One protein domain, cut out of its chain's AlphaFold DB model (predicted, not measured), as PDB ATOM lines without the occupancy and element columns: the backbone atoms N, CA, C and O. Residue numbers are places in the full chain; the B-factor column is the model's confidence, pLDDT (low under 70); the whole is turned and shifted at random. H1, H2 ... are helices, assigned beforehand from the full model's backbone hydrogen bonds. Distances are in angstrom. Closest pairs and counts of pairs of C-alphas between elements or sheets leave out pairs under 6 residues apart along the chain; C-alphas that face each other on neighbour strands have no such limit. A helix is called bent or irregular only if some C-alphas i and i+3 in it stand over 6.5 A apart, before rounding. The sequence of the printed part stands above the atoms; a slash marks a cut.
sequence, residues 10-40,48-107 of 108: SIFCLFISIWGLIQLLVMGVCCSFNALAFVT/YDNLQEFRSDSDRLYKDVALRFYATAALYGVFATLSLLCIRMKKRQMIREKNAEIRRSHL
ATOM      1  N   SER A  10     162.667 164.130 300.479       73.62
ATOM      2  CA  SER A  10     161.594 163.297 301.036       73.62
ATOM      3  C   SER A  10     161.177 162.147 300.111       73.62
ATOM      4  O   SER A  10     160.833 161.079 300.609       73.62
ATOM      5  N   ILE A  11     161.191 162.347 298.786       75.56
ATOM      6  CA  ILE A  11     160.853 161.298 297.808       75.56
ATOM      7  C   ILE A  11     161.952 160.238 297.755       75.56
ATOM      8  O   ILE A  11     161.654 159.048 297.779       75.56
ATOM      9  N   PHE A  12     163.214 160.666 297.746       80.62
ATOM     10  CA  PHE A  12     164.353 159.752 297.753       80.62
ATOM     11  C   PHE A  12     164.376 158.870 299.007       80.62
ATOM     12  O   PHE A  12     164.531 157.657 298.912       80.62
ATOM     13  N   CYS A  13     164.130 159.464 300.177       72.19
ATOM     14  CA  CYS A  13     164.073 158.732 301.440       72.19
ATOM     15  C   CYS A  13     162.937 157.690 301.450       72.19
ATOM     16  O   CYS A  13     163.117 156.562 301.906       72.19
ATOM     17  N   LEU A  14     161.781 158.033 300.868       72.62
ATOM     18  CA  LEU A  14     160.659 157.106 300.720       72.62
ATOM     19  C   LEU A  14     160.982 155.962 299.746       72.62
ATOM     20  O   LEU A  14     160.638 154.814 300.020       72.62
ATOM     21  N   PHE A  15     161.691 156.252 298.652       83.31
ATOM     22  CA  PHE A  15     162.120 155.246 297.682       83.31
ATOM     23  C   PHE A  15     163.128 154.257 298.282       83.31
ATOM     24  O   PHE A  15     162.930 153.048 298.173       83.31
ATOM     25  N   ILE A  16     164.150 154.751 298.994       83.19
ATOM     26  CA  ILE A  16     165.111 153.902 299.720       83.19
ATOM     27  C   ILE A  16     164.400 153.038 300.758       83.19
ATOM     28  O   ILE A  16     164.717 151.859 300.891       83.19
ATOM     29  N   SER A  17     163.420 153.590 301.478       79.94
ATOM     30  CA  SER A  17     162.679 152.825 302.482       79.94
ATOM     31  C   SER A  17     161.893 151.662 301.868       79.94
ATOM     32  O   SER A  17     161.865 150.584 302.457       79.94
ATOM     33  N   ILE A  18     161.260 151.862 300.706       80.50
ATOM     34  CA  ILE A  18     160.541 150.795 299.989       80.50
ATOM     35  C   ILE A  18     161.534 149.766 299.445       80.50
ATOM     36  O   ILE A  18     161.338 148.565 299.620       80.50
ATOM     37  N   TRP A  19     162.618 150.238 298.828       86.94
ATOM     38  CA  TRP A  19     163.656 149.383 298.265       86.94
ATOM     39  C   TRP A  19     164.313 148.487 299.323       86.94
ATOM     40  O   TRP A  19     164.430 147.281 299.119       86.94
ATOM     41  N   GLY A  20     164.677 149.047 300.480       80.06
ATOM     42  CA  GLY A  20     165.265 148.290 301.584       80.06
ATOM     43  C   GLY A  20     164.334 147.190 302.094       80.06
ATOM     44  O   GLY A  20     164.772 146.067 302.313       80.06
ATOM     45  N   LEU A  21     163.031 147.467 302.200       79.88
ATOM     46  CA  LEU A  21     162.050 146.462 302.617       79.88
ATOM     47  C   LEU A  21     161.960 145.298 301.617       79.88
ATOM     48  O   LEU A  21     161.923 144.137 302.024       79.88
ATOM     49  N   ILE A  22     161.988 145.599 300.315       85.12
ATOM     50  CA  ILE A  22     162.006 144.583 299.254       85.12
ATOM     51  C   ILE A  22     163.294 143.753 299.329       85.12
ATOM     52  O   ILE A  22     163.219 142.528 299.289       85.12
ATOM     53  N   GLN A  23     164.462 144.384 299.497       81.94
ATOM     54  CA  GLN A  23     165.739 143.673 299.609       81.94
ATOM     55  C   GLN A  23     165.760 142.707 300.807       81.94
ATOM     56  O   GLN A  23     166.208 141.570 300.656       81.94
ATOM     57  N   LEU A  24     165.265 143.126 301.981       77.62
ATOM     58  CA  LEU A  24     165.201 142.252 303.159       77.62
ATOM     59  C   LEU A  24     164.280 141.043 302.930       77.62
ATOM     60  O   LEU A  24     164.629 139.931 303.327       77.62
ATOM     61  N   LEU A  25     163.138 141.239 302.266       78.81
ATOM     62  CA  LEU A  25     162.220 140.146 301.931       78.81
ATOM     63  C   LEU A  25     162.834 139.175 300.919       78.81
ATOM     64  O   LEU A  25     162.765 137.964 301.118       78.81
ATOM     65  N   VAL A  26     163.476 139.693 299.868       83.12
ATOM     66  CA  VAL A  26     164.151 138.866 298.857       83.12
ATOM     67  C   VAL A  26     165.277 138.049 299.494       83.12
ATOM     68  O   VAL A  26     165.353 136.849 299.249       83.12
ATOM     69  N   MET A  27     166.096 138.645 300.367       76.56
ATOM     70  CA  MET A  27     167.159 137.916 301.073       76.56
ATOM     71  C   MET A  27     166.614 136.817 301.990       76.56
ATOM     72  O   MET A  27     167.145 135.707 301.979       76.56
ATOM     73  N   GLY A  28     165.531 137.080 302.729       70.69
ATOM     74  CA  GLY A  28     164.878 136.060 303.558       70.69
ATOM     75  C   GLY A  28     164.365 134.876 302.731       70.69
ATOM     76  O   GLY A  28     164.624 133.719 303.067       70.69
ATOM     77  N   VAL A  29     163.711 135.160 301.602       76.56
ATOM     78  CA  VAL A  29     163.189 134.131 300.692       76.56
ATOM     79  C   VAL A  29     164.322 133.343 300.028       76.56
ATOM     80  O   VAL A  29     164.277 132.115 300.018       76.56
ATOM     81  N   CYS A  30     165.373 134.003 299.536       72.56
ATOM     82  CA  CYS A  30     166.528 133.334 298.932       72.56
ATOM     83  C   CYS A  30     167.266 132.417 299.920       72.56
ATOM     84  O   CYS A  30     167.665 131.316 299.538       72.56
ATOM     85  N   CYS A  31     167.396 132.816 301.191       66.56
ATOM     86  CA  CYS A  31     167.955 131.945 302.229       66.56
ATOM     87  C   CYS A  31     167.072 130.712 302.476       66.56
ATOM     88  O   CYS A  31     167.588 129.626 302.716       66.56
ATOM     89  N   SER A  32     165.746 130.850 302.355       65.88
ATOM     90  CA  SER A  32     164.796 129.743 302.518       65.88
ATOM     91  C   SER A  32     164.845 128.711 301.387       65.88
ATOM     92  O   SER A  32     164.436 127.571 301.591       65.88
ATOM     93  N   PHE A  33     165.334 129.096 300.205       72.25
ATOM     94  CA  PHE A  33     165.532 128.194 299.066       72.25
ATOM     95  C   PHE A  33     166.907 127.509 299.062       72.25
ATOM     96  O   PHE A  33     167.259 126.892 298.058       72.25
ATOM     97  N   ASN A  34     167.690 127.602 300.150       64.56
ATOM     98  CA  ASN A  34     169.065 127.090 300.209       64.56
ATOM     99  C   ASN A  34     169.910 127.583 299.017       64.56
ATOM    100  O   ASN A  34     170.636 126.814 298.382       64.56
ATOM    101  N   ALA A  35     169.760 128.860 298.642       62.69
ATOM    102  CA  ALA A  35     170.438 129.402 297.473       62.69
ATOM    103  C   ALA A  35     171.964 129.321 297.646       62.69
ATOM    104  O   ALA A  35     172.523 129.960 298.536       62.69
ATOM    105  N   LEU A  36     172.631 128.600 296.733       58.88
ATOM    106  CA  LEU A  36     174.093 128.416 296.678       58.88
ATOM    107  C   LEU A  36     174.887 129.727 296.791       58.88
ATOM    108  O   LEU A  36     176.019 129.716 297.263       58.88
ATOM    109  N   ALA A  37     174.288 130.855 296.401       63.34
ATOM    110  CA  ALA A  37     174.885 132.184 296.500       63.34
ATOM    111  C   ALA A  37     175.235 132.613 297.940       63.34
ATOM    112  O   ALA A  37     176.064 133.500 298.108       63.34
ATOM    113  N   PHE A  38     174.626 132.007 298.968       58.19
ATOM    114  CA  PHE A  38     174.887 132.351 300.368       58.19
ATOM    115  C   PHE A  38     175.806 131.348 301.089       58.19
ATOM    116  O   PHE A  38     176.252 131.625 302.201       58.19
ATOM    117  N   VAL A  39     176.156 130.218 300.453       61.97
ATOM    118  CA  VAL A  39     176.986 129.164 301.076       61.97
ATOM    119  C   VAL A  39     178.346 129.700 301.514       61.97
ATOM    120  O   VAL A  39     178.885 129.292 302.533       61.97
ATOM    121  N   THR A  40     178.875 130.669 300.769       59.84
ATOM    122  CA  THR A  40     180.194 131.276 300.974       59.84
ATOM    123  C   THR A  40     180.255 132.195 302.193       59.84
ATOM    124  O   THR A  40     181.340 132.532 302.657       59.84
ATOM    125  N   TYR A  48     185.619 118.793 306.012       71.81
ATOM    126  CA  TYR A  48     184.619 117.743 306.195       71.81
ATOM    127  C   TYR A  48     185.170 116.454 305.591       71.81
ATOM    128  O   TYR A  48     185.547 116.441 304.419       71.81
ATOM    129  N   ASP A  49     185.184 115.372 306.367       72.50
ATOM    130  CA  ASP A  49     185.645 114.056 305.900       72.50
ATOM    131  C   ASP A  49     184.678 113.424 304.888       72.50
ATOM    132  O   ASP A  49     185.074 112.610 304.056       72.50
ATOM    133  N   ASN A  50     183.393 113.801 304.930       78.12
ATOM    134  CA  ASN A  50     182.350 113.197 304.111       78.12
ATOM    135  C   ASN A  50     181.405 114.225 303.477       78.12
ATOM    136  O   ASN A  50     180.901 115.148 304.118       78.12
ATOM    137  N   LEU A  51     181.057 113.980 302.211       77.06
ATOM    138  CA  LEU A  51     180.174 114.846 301.420       77.06
ATOM    139  C   LEU A  51     178.727 114.864 301.955       77.06
ATOM    140  O   LEU A  51     178.030 115.872 301.835       77.06
ATOM    141  N   GLN A  52     178.271 113.774 302.585       79.56
ATOM    142  CA  GLN A  52     176.971 113.738 303.272       79.56
ATOM    143  C   GLN A  52     176.943 114.621 304.522       79.56
ATOM    144  O   GLN A  52     175.944 115.294 304.771       79.56
ATOM    145  N   GLU A  53     178.036 114.639 305.283       77.75
ATOM    146  CA  GLU A  53     178.140 115.398 306.527       77.75
ATOM    147  C   GLU A  53     178.136 116.901 306.230       77.75
ATOM    148  O   GLU A  53     177.298 117.626 306.768       77.75
ATOM    149  N   PHE A  54     178.929 117.316 305.232       78.69
ATOM    150  CA  PHE A  54     178.901 118.663 304.654       78.69
ATOM    151  C   PHE A  54     177.488 119.093 304.244       78.69
ATOM    152  O   PHE A  54     177.050 120.207 304.540       78.69
ATOM    153  N   ARG A  55     176.750 118.207 303.561       78.25
ATOM    154  CA  ARG A  55     175.406 118.517 303.062       78.25
ATOM    155  C   ARG A  55     174.400 118.685 304.198       78.25
ATOM    156  O   ARG A  55     173.566 119.581 304.116       78.25
ATOM    157  N   SER A  56     174.478 117.853 305.238       80.94
ATOM    158  CA  SER A  56     173.570 117.946 306.388       80.94
ATOM    159  C   SER A  56     173.833 119.194 307.235       80.94
ATOM    160  O   SER A  56     172.890 119.864 307.657       80.94
ATOM    161  N   ASP A  57     175.108 119.542 307.422       80.44
ATOM    162  CA  ASP A  57     175.518 120.671 308.252       80.44
ATOM    163  C   ASP A  57     175.224 122.001 307.549       80.44
ATOM    164  O   ASP A  57     174.629 122.909 308.133       80.44
ATOM    165  N   SER A  58     175.489 122.063 306.238       76.88
ATOM    166  CA  SER A  58     175.085 123.193 305.395       76.88
ATOM    167  C   SER A  58     173.579 123.442 305.485       76.88
ATOM    168  O   SER A  58     173.155 124.563 305.758       76.88
ATOM    169  N   ASP A  59     172.757 122.403 305.301       79.19
ATOM    170  CA  ASP A  59     171.292 122.524 305.286       79.19
ATOM    171  C   ASP A  59     170.722 122.975 306.644       79.19
ATOM    172  O   ASP A  59     169.684 123.642 306.713       79.19
ATOM    173  N   ARG A  60     171.413 122.651 307.743       80.94
ATOM    174  CA  ARG A  60     171.079 123.131 309.088       80.94
ATOM    175  C   ARG A  60     171.460 124.600 309.274       80.94
ATOM    176  O   ARG A  60     170.616 125.387 309.705       80.94
ATOM    177  N   LEU A  61     172.683 124.987 308.917       76.56
ATOM    178  CA  LEU A  61     173.136 126.374 309.049       76.56
ATOM    179  C   LEU A  61     172.323 127.329 308.158       76.56
ATOM    180  O   LEU A  61     172.013 128.444 308.582       76.56
ATOM    181  N   TYR A  62     171.913 126.895 306.962       74.88
ATOM    182  CA  TYR A  62     171.026 127.677 306.096       74.88
ATOM    183  C   TYR A  62     169.701 128.015 306.779       74.88
ATOM    184  O   TYR A  62     169.266 129.167 306.738       74.88
ATOM    185  N   LYS A  63     169.077 127.037 307.447       77.19
ATOM    186  CA  LYS A  63     167.814 127.237 308.174       77.19
ATOM    187  C   LYS A  63     167.984 128.204 309.343       77.19
ATOM    188  O   LYS A  63     167.154 129.100 309.506       77.19
ATOM    189  N   ASP A  64     169.074 128.081 310.098       80.44
ATOM    190  CA  ASP A  64     169.369 128.980 311.221       80.44
ATOM    191  C   ASP A  64     169.566 130.428 310.758       80.44
ATOM    192  O   ASP A  64     169.046 131.369 311.368       80.44
ATOM    193  N   VAL A  65     170.290 130.628 309.657       76.94
ATOM    194  CA  VAL A  65     170.512 131.963 309.098       76.94
ATOM    195  C   VAL A  65     169.238 132.532 308.476       76.94
ATOM    196  O   VAL A  65     168.901 133.691 308.737       76.94
ATOM    197  N   ALA A  66     168.483 131.729 307.724       78.88
ATOM    198  CA  ALA A  66     167.198 132.136 307.163       78.88
ATOM    199  C   ALA A  66     166.236 132.614 308.263       78.88
ATOM    200  O   ALA A  66     165.619 133.672 308.131       78.88
ATOM    201  N   LEU A  67     166.164 131.891 309.387       81.62
ATOM    202  CA  LEU A  67     165.314 132.255 310.519       81.62
ATOM    203  C   LEU A  67     165.711 133.607 311.133       81.62
ATOM    204  O   LEU A  67     164.843 134.437 311.411       81.62
ATOM    205  N   ARG A  68     167.016 133.869 311.298       82.50
ATOM    206  CA  ARG A  68     167.522 135.164 311.795       82.50
ATOM    207  C   ARG A  68     167.155 136.315 310.860       82.50
ATOM    208  O   ARG A  68     166.755 137.383 311.332       82.50
ATOM    209  N   PHE A  69     167.245 136.105 309.547       79.69
ATOM    210  CA  PHE A  69     166.838 137.108 308.566       79.69
ATOM    211  C   PHE A  69     165.331 137.356 308.584       79.69
ATOM    212  O   PHE A  69     164.923 138.515 308.588       79.69
ATOM    213  N   TYR A  70     164.503 136.313 308.685       78.81
ATOM    214  CA  TYR A  70     163.055 136.474 308.826       78.81
ATOM    215  C   TYR A  70     162.669 137.217 310.109       78.81
ATOM    216  O   TYR A  70     161.845 138.129 310.058       78.81
ATOM    217  N   ALA A  71     163.294 136.892 311.244       83.88
ATOM    218  CA  ALA A  71     163.059 137.593 312.505       83.88
ATOM    219  C   ALA A  71     163.449 139.079 312.408       83.88
ATOM    220  O   ALA A  71     162.693 139.957 312.828       83.88
ATOM    221  N   THR A  72     164.594 139.371 311.787       83.00
ATOM    222  CA  THR A  72     165.049 140.748 311.551       83.00
ATOM    223  C   THR A  72     164.102 141.489 310.607       83.00
ATOM    224  O   THR A  72     163.706 142.616 310.896       83.00
ATOM    225  N   ALA A  73     163.679 140.859 309.511       80.12
ATOM    226  CA  ALA A  73     162.728 141.435 308.567       80.12
ATOM    227  C   ALA A  73     161.375 141.737 309.232       80.12
ATOM    228  O   ALA A  73     160.820 142.814 309.021       80.12
ATOM    229  N   ALA A  74     160.876 140.836 310.084       83.56
ATOM    230  CA  ALA A  74     159.659 141.056 310.860       83.56
ATOM    231  C   ALA A  74     159.807 142.254 311.813       83.56
ATOM    232  O   ALA A  74     158.946 143.134 311.836       83.56
ATOM    233  N   LEU A  75     160.926 142.339 312.541       87.00
ATOM    234  CA  LEU A  75     161.213 143.449 313.450       87.00
ATOM    235  C   LEU A  75     161.277 144.792 312.703       87.00
ATOM    236  O   LEU A  75     160.619 145.757 313.095       87.00
ATOM    237  N   TYR A  76     162.014 144.846 311.593       81.75
ATOM    238  CA  TYR A  76     162.082 146.031 310.736       81.75
ATOM    239  C   TYR A  76     160.713 146.385 310.140       81.75
ATOM    240  O   TYR A  76     160.370 147.565 310.075       81.75
ATOM    241  N   GLY A  77     159.900 145.394 309.770       82.81
ATOM    242  CA  GLY A  77     158.523 145.585 309.312       82.81
ATOM    243  C   GLY A  77     157.630 146.242 310.371       82.81
ATOM    244  O   GLY A  77     156.880 147.173 310.059       82.81
ATOM    245  N   VAL A  78     157.751 145.824 311.636       85.75
ATOM    246  CA  VAL A  78     157.049 146.442 312.775       85.75
ATOM    247  C   VAL A  78     157.503 147.888 312.971       85.75
ATOM    248  O   VAL A  78     156.661 148.787 313.005       85.75
ATOM    249  N   PHE A  79     158.813 148.146 313.030       81.81
ATOM    250  CA  PHE A  79     159.339 149.510 313.171       81.81
ATOM    251  C   PHE A  79     158.931 150.421 312.007       81.81
ATOM    252  O   PHE A  79     158.534 151.566 312.233       81.81
ATOM    253  N   ALA A  80     158.969 149.921 310.770       79.00
ATOM    254  CA  ALA A  80     158.539 150.665 309.592       79.00
ATOM    255  C   ALA A  80     157.042 150.998 309.661       79.00
ATOM    256  O   ALA A  80     156.646 152.133 309.398       79.00
ATOM    257  N   THR A  81     156.210 150.044 310.085       79.19
ATOM    258  CA  THR A  81     154.765 150.248 310.236       79.19
ATOM    259  C   THR A  81     154.466 151.267 311.334       79.19
ATOM    260  O   THR A  81     153.701 152.202 311.099       79.19
ATOM    261  N   LEU A  82     155.111 151.164 312.500       81.81
ATOM    262  CA  LEU A  82     154.989 152.146 313.582       81.81
ATOM    263  C   LEU A  82     155.427 153.544 313.128       81.81
ATOM    264  O   LEU A  82     154.718 154.521 313.366       81.81
ATOM    265  N   SER A  83     156.548 153.646 312.412       79.50
ATOM    266  CA  SER A  83     157.029 154.909 311.845       79.50
ATOM    267  C   SER A  83     156.021 155.512 310.857       79.50
ATOM    268  O   SER A  83     155.657 156.685 310.974       79.50
ATOM    269  N   LEU A  84     155.467 154.706 309.942       80.25
ATOM    270  CA  LEU A  84     154.421 155.138 309.008       80.25
ATOM    271  C   LEU A  84     153.147 155.583 309.734       80.25
ATOM    272  O   LEU A  84     152.549 156.592 309.350       80.25
ATOM    273  N   LEU A  85     152.731 154.875 310.786       83.88
ATOM    274  CA  LEU A  85     151.590 155.264 311.613       83.88
ATOM    275  C   LEU A  85     151.845 156.608 312.304       83.88
ATOM    276  O   LEU A  85     151.011 157.505 312.183       83.88
ATOM    277  N   CYS A  86     153.007 156.799 312.931       82.12
ATOM    278  CA  CYS A  86     153.408 158.066 313.547       82.12
ATOM    279  C   CYS A  86     153.414 159.224 312.538       82.12
ATOM    280  O   CYS A  86     152.845 160.287 312.801       82.12
ATOM    281  N   ILE A  87     153.978 159.015 311.344       82.25
ATOM    282  CA  ILE A  87     153.979 160.019 310.270       82.25
ATOM    283  C   ILE A  87     152.548 160.341 309.826       82.25
ATOM    284  O   ILE A  87     152.200 161.511 309.650       82.25
ATOM    285  N   ARG A  88     151.682 159.331 309.671       80.31
ATOM    286  CA  ARG A  88     150.271 159.533 309.307       80.31
ATOM    287  C   ARG A  88     149.506 160.287 310.390       80.31
ATOM    288  O   ARG A  88     148.719 161.169 310.050       80.31
ATOM    289  N   MET A  89     149.742 159.977 311.663       79.19
ATOM    290  CA  MET A  89     149.138 160.682 312.797       79.19
ATOM    291  C   MET A  89     149.563 162.152 312.813       79.19
ATOM    292  O   MET A  89     148.706 163.036 312.843       79.19
ATOM    293  N   LYS A  90     150.864 162.427 312.658       84.06
ATOM    294  CA  LYS A  90     151.403 163.792 312.601       84.06
ATOM    295  C   LYS A  90     150.886 164.571 311.388       84.06
ATOM    296  O   LYS A  90     150.496 165.729 311.505       84.06
ATOM    297  N   LYS A  91     150.777 163.922 310.222       80.38
ATOM    298  CA  LYS A  91     150.164 164.517 309.022       80.38
ATOM    299  C   LYS A  91     148.692 164.874 309.254       80.38
ATOM    300  O   LYS A  91     148.247 165.930 308.811       80.38
ATOM    301  N   ARG A  92     147.935 164.023 309.958       80.81
ATOM    302  CA  ARG A  92     146.537 164.304 310.332       80.81
ATOM    303  C   ARG A  92     146.429 165.488 311.292       80.81
ATOM    304  O   ARG A  92     145.512 166.283 311.120       80.81
ATOM    305  N   GLN A  93     147.344 165.624 312.253       85.19
ATOM    306  CA  GLN A  93     147.389 166.782 313.154       85.19
ATOM    307  C   GLN A  93     147.623 168.085 312.383       85.19
ATOM    308  O   GLN A  93     146.806 168.992 312.498       85.19
ATOM    309  N   MET A  94     148.621 168.134 311.494       86.12
ATOM    310  CA  MET A  94     148.896 169.354 310.716       86.12
ATOM    311  C   MET A  94     147.720 169.773 309.818       86.12
ATOM    312  O   MET A  94     147.434 170.957 309.670       86.12
ATOM    313  N   ILE A  95     147.001 168.813 309.222       86.75
ATOM    314  CA  ILE A  95     145.793 169.116 308.434       86.75
ATOM    315  C   ILE A  95     144.676 169.667 309.335       86.75
ATOM    316  O   ILE A  95     143.972 170.595 308.940       86.75
ATOM    317  N   ARG A  96     144.506 169.113 310.544       87.44
ATOM    318  CA  ARG A  96     143.508 169.596 311.513       87.44
ATOM    319  C   ARG A  96     143.800 171.029 311.955       87.44
ATOM    320  O   ARG A  96     142.873 171.831 311.970       87.44
ATOM    321  N   GLU A  97     145.057 171.342 312.260       89.44
ATOM    322  CA  GLU A  97     145.502 172.689 312.643       89.44
ATOM    323  C   GLU A  97     145.275 173.694 311.510       89.44
ATOM    324  O   GLU A  97     144.585 174.693 311.709       89.44
ATOM    325  N   LYS A  98     145.710 173.367 310.286       89.19
ATOM    326  CA  LYS A  98     145.489 174.216 309.108       89.19
ATOM    327  C   LYS A  98     143.998 174.487 308.848       89.19
ATOM    328  O   LYS A  98     143.613 175.608 308.530       89.19
ATOM    329  N   ASN A  99     143.134 173.484 309.018       87.56
ATOM    330  CA  ASN A  99     141.681 173.649 308.869       87.56
ATOM    331  C   ASN A  99     141.053 174.493 309.995       87.56
ATOM    332  O   ASN A  99     139.994 175.091 309.796       87.56
ATOM    333  N   ALA A 100     141.650 174.509 311.190       90.50
ATOM    334  CA  ALA A 100     141.219 175.368 312.291       90.50
ATOM    335  C   ALA A 100     141.631 176.831 312.057       90.50
ATOM    336  O   ALA A 100     140.842 177.731 312.337       90.50
ATOM    337  N   GLU A 101     142.821 177.068 311.497       92.25
ATOM    338  CA  GLU A 101     143.267 178.403 311.075       92.25
ATOM    339  C   GLU A 101     142.391 178.967 309.953       92.25
ATOM    340  O   GLU A 101     141.853 180.059 310.111       92.25
ATOM    341  N   ILE A 102     142.148 178.199 308.882       91.38
ATOM    342  CA  ILE A 102     141.281 178.622 307.764       91.38
ATOM    343  C   ILE A 102     139.885 179.012 308.268       91.38
ATOM    344  O   ILE A 102     139.349 180.044 307.874       91.38
ATOM    345  N   ARG A 103     139.295 178.223 309.179       90.19
ATOM    346  CA  ARG A 103     137.989 178.554 309.772       90.19
ATOM    347  C   ARG A 103     138.001 179.851 310.577       90.19
ATOM    348  O   ARG A 103     137.015 180.574 310.522       90.19
ATOM    349  N   ARG A 104     139.088 180.157 311.295       91.44
ATOM    350  CA  ARG A 104     139.228 181.444 311.995       91.44
ATOM    351  C   ARG A 104     139.324 182.614 311.019       91.44
ATOM    352  O   ARG A 104     138.686 183.626 311.262       91.44
ATOM    353  N   SER A 105     140.048 182.465 309.910       86.88
ATOM    354  CA  SER A 105     140.175 183.514 308.886       86.88
ATOM    355  C   SER A 105     138.872 183.835 308.147       86.88
ATOM    356  O   SER A 105     138.750 184.929 307.625       86.88
ATOM    357  N   HIS A 106     137.914 182.907 308.085       86.44
ATOM    358  CA  HIS A 106     136.592 183.154 307.492       86.44
ATOM    359  C   HIS A 106     135.588 183.822 308.450       86.44
ATOM    360  O   HIS A 106     134.517 184.222 308.003       86.44
ATOM    361  N   LEU A 107     135.889 183.884 309.752       84.25
ATOM    362  CA  LEU A 107     135.016 184.467 310.783       84.25
ATOM    363  C   LEU A 107     135.400 185.907 311.174       84.25
ATOM    364  O   LEU A 107     134.678 186.512 311.963       84.25
TER     365      LEU A 107
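This is residues 10 to 40 and 48 to 107 of the 108 residues of the protein "ribonuclease kappa isoform X1" of Drosophila albomicans (UniProt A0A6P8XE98). One very long, unbent helix, H3, makes the length of a thin rod, and a shorter helix, H1, runs back alongside a stretch of it in the opposite direction. The small helix H2 sits near the last residues of H1, and both ends of H3 reach out beyond the part where the helices meet. The printed part has 91 residues with three named helices, H1, H2 and H3 in that order along the chain, and no named strand; the class is all helix. The whole is extended, with a radius of gyration of the C-alphas of 23.0 A and spans of 87 by 20 by 14 A.

Start at Ser 10, whose C-alpha is at (161.594, 163.297, 301.036); here H1 begins, residues 10 to 32, and it runs 33.7 A to C-alpha 32 at (164.796, 129.743, 302.518). After three residues comes H2, residues 36 to 40, 8.0 A from first to last C-alpha. H2 is irregular: C-alphas 37 and 40 are 7.0 A apart. Beyond the cut, find C-alpha 51 at (180.174, 114.846, 301.420), where H3 begins; it holds residues 51 to 105 and covers 79.8 A to C-alpha 105 at (140.175, 183.514, 308.886).

Look first at H1 and H3, which touch, with the C-alphas of Cys 31 and Ala 66 the closest at 5.0 A. Their lines stand at a shallow tilt of 25 degrees, and they run opposite ways. H3 touches H1 with residues 62 to 77 alone. H2 is close to H1 but not clearly touching it; the closest C-alphas are those of Cys 31 and Phe 38, 7.2 A apart. H2 is also close to H3 but not clearly touching it, with the C-alphas of Val 39 and Ser 58 the closest at 7.6 A. In H1 every O i to N i+4 pair is within hydrogen-bond range; in H3 it is 50 of 51, and in H2 0 of 1, beside 1 of 2 O i to N i+3 pairs.

The two C-alphas farthest apart are those of Asp 49 and Leu 107, at 86.9 A. Residues 10 to 16 of H1 stand free, and so do residues 49 to 56, of which 51 to 56 belong to H3, and residues 81 to 107, of which 81 to 105 belong to H3. Without these stretches, 49 residues remain, spanning 42 by 16 by 14 A. The link from H1 to H2 is tight. The link from H2 to H3 goes across the cut, where residues 41 to 47 are not printed and C-alphas 40 and 48 are 15.2 A apart. The mean pLDDT of the printed part is 79.3; look for values under 70 at residues 31 to 32 and 34 to 40.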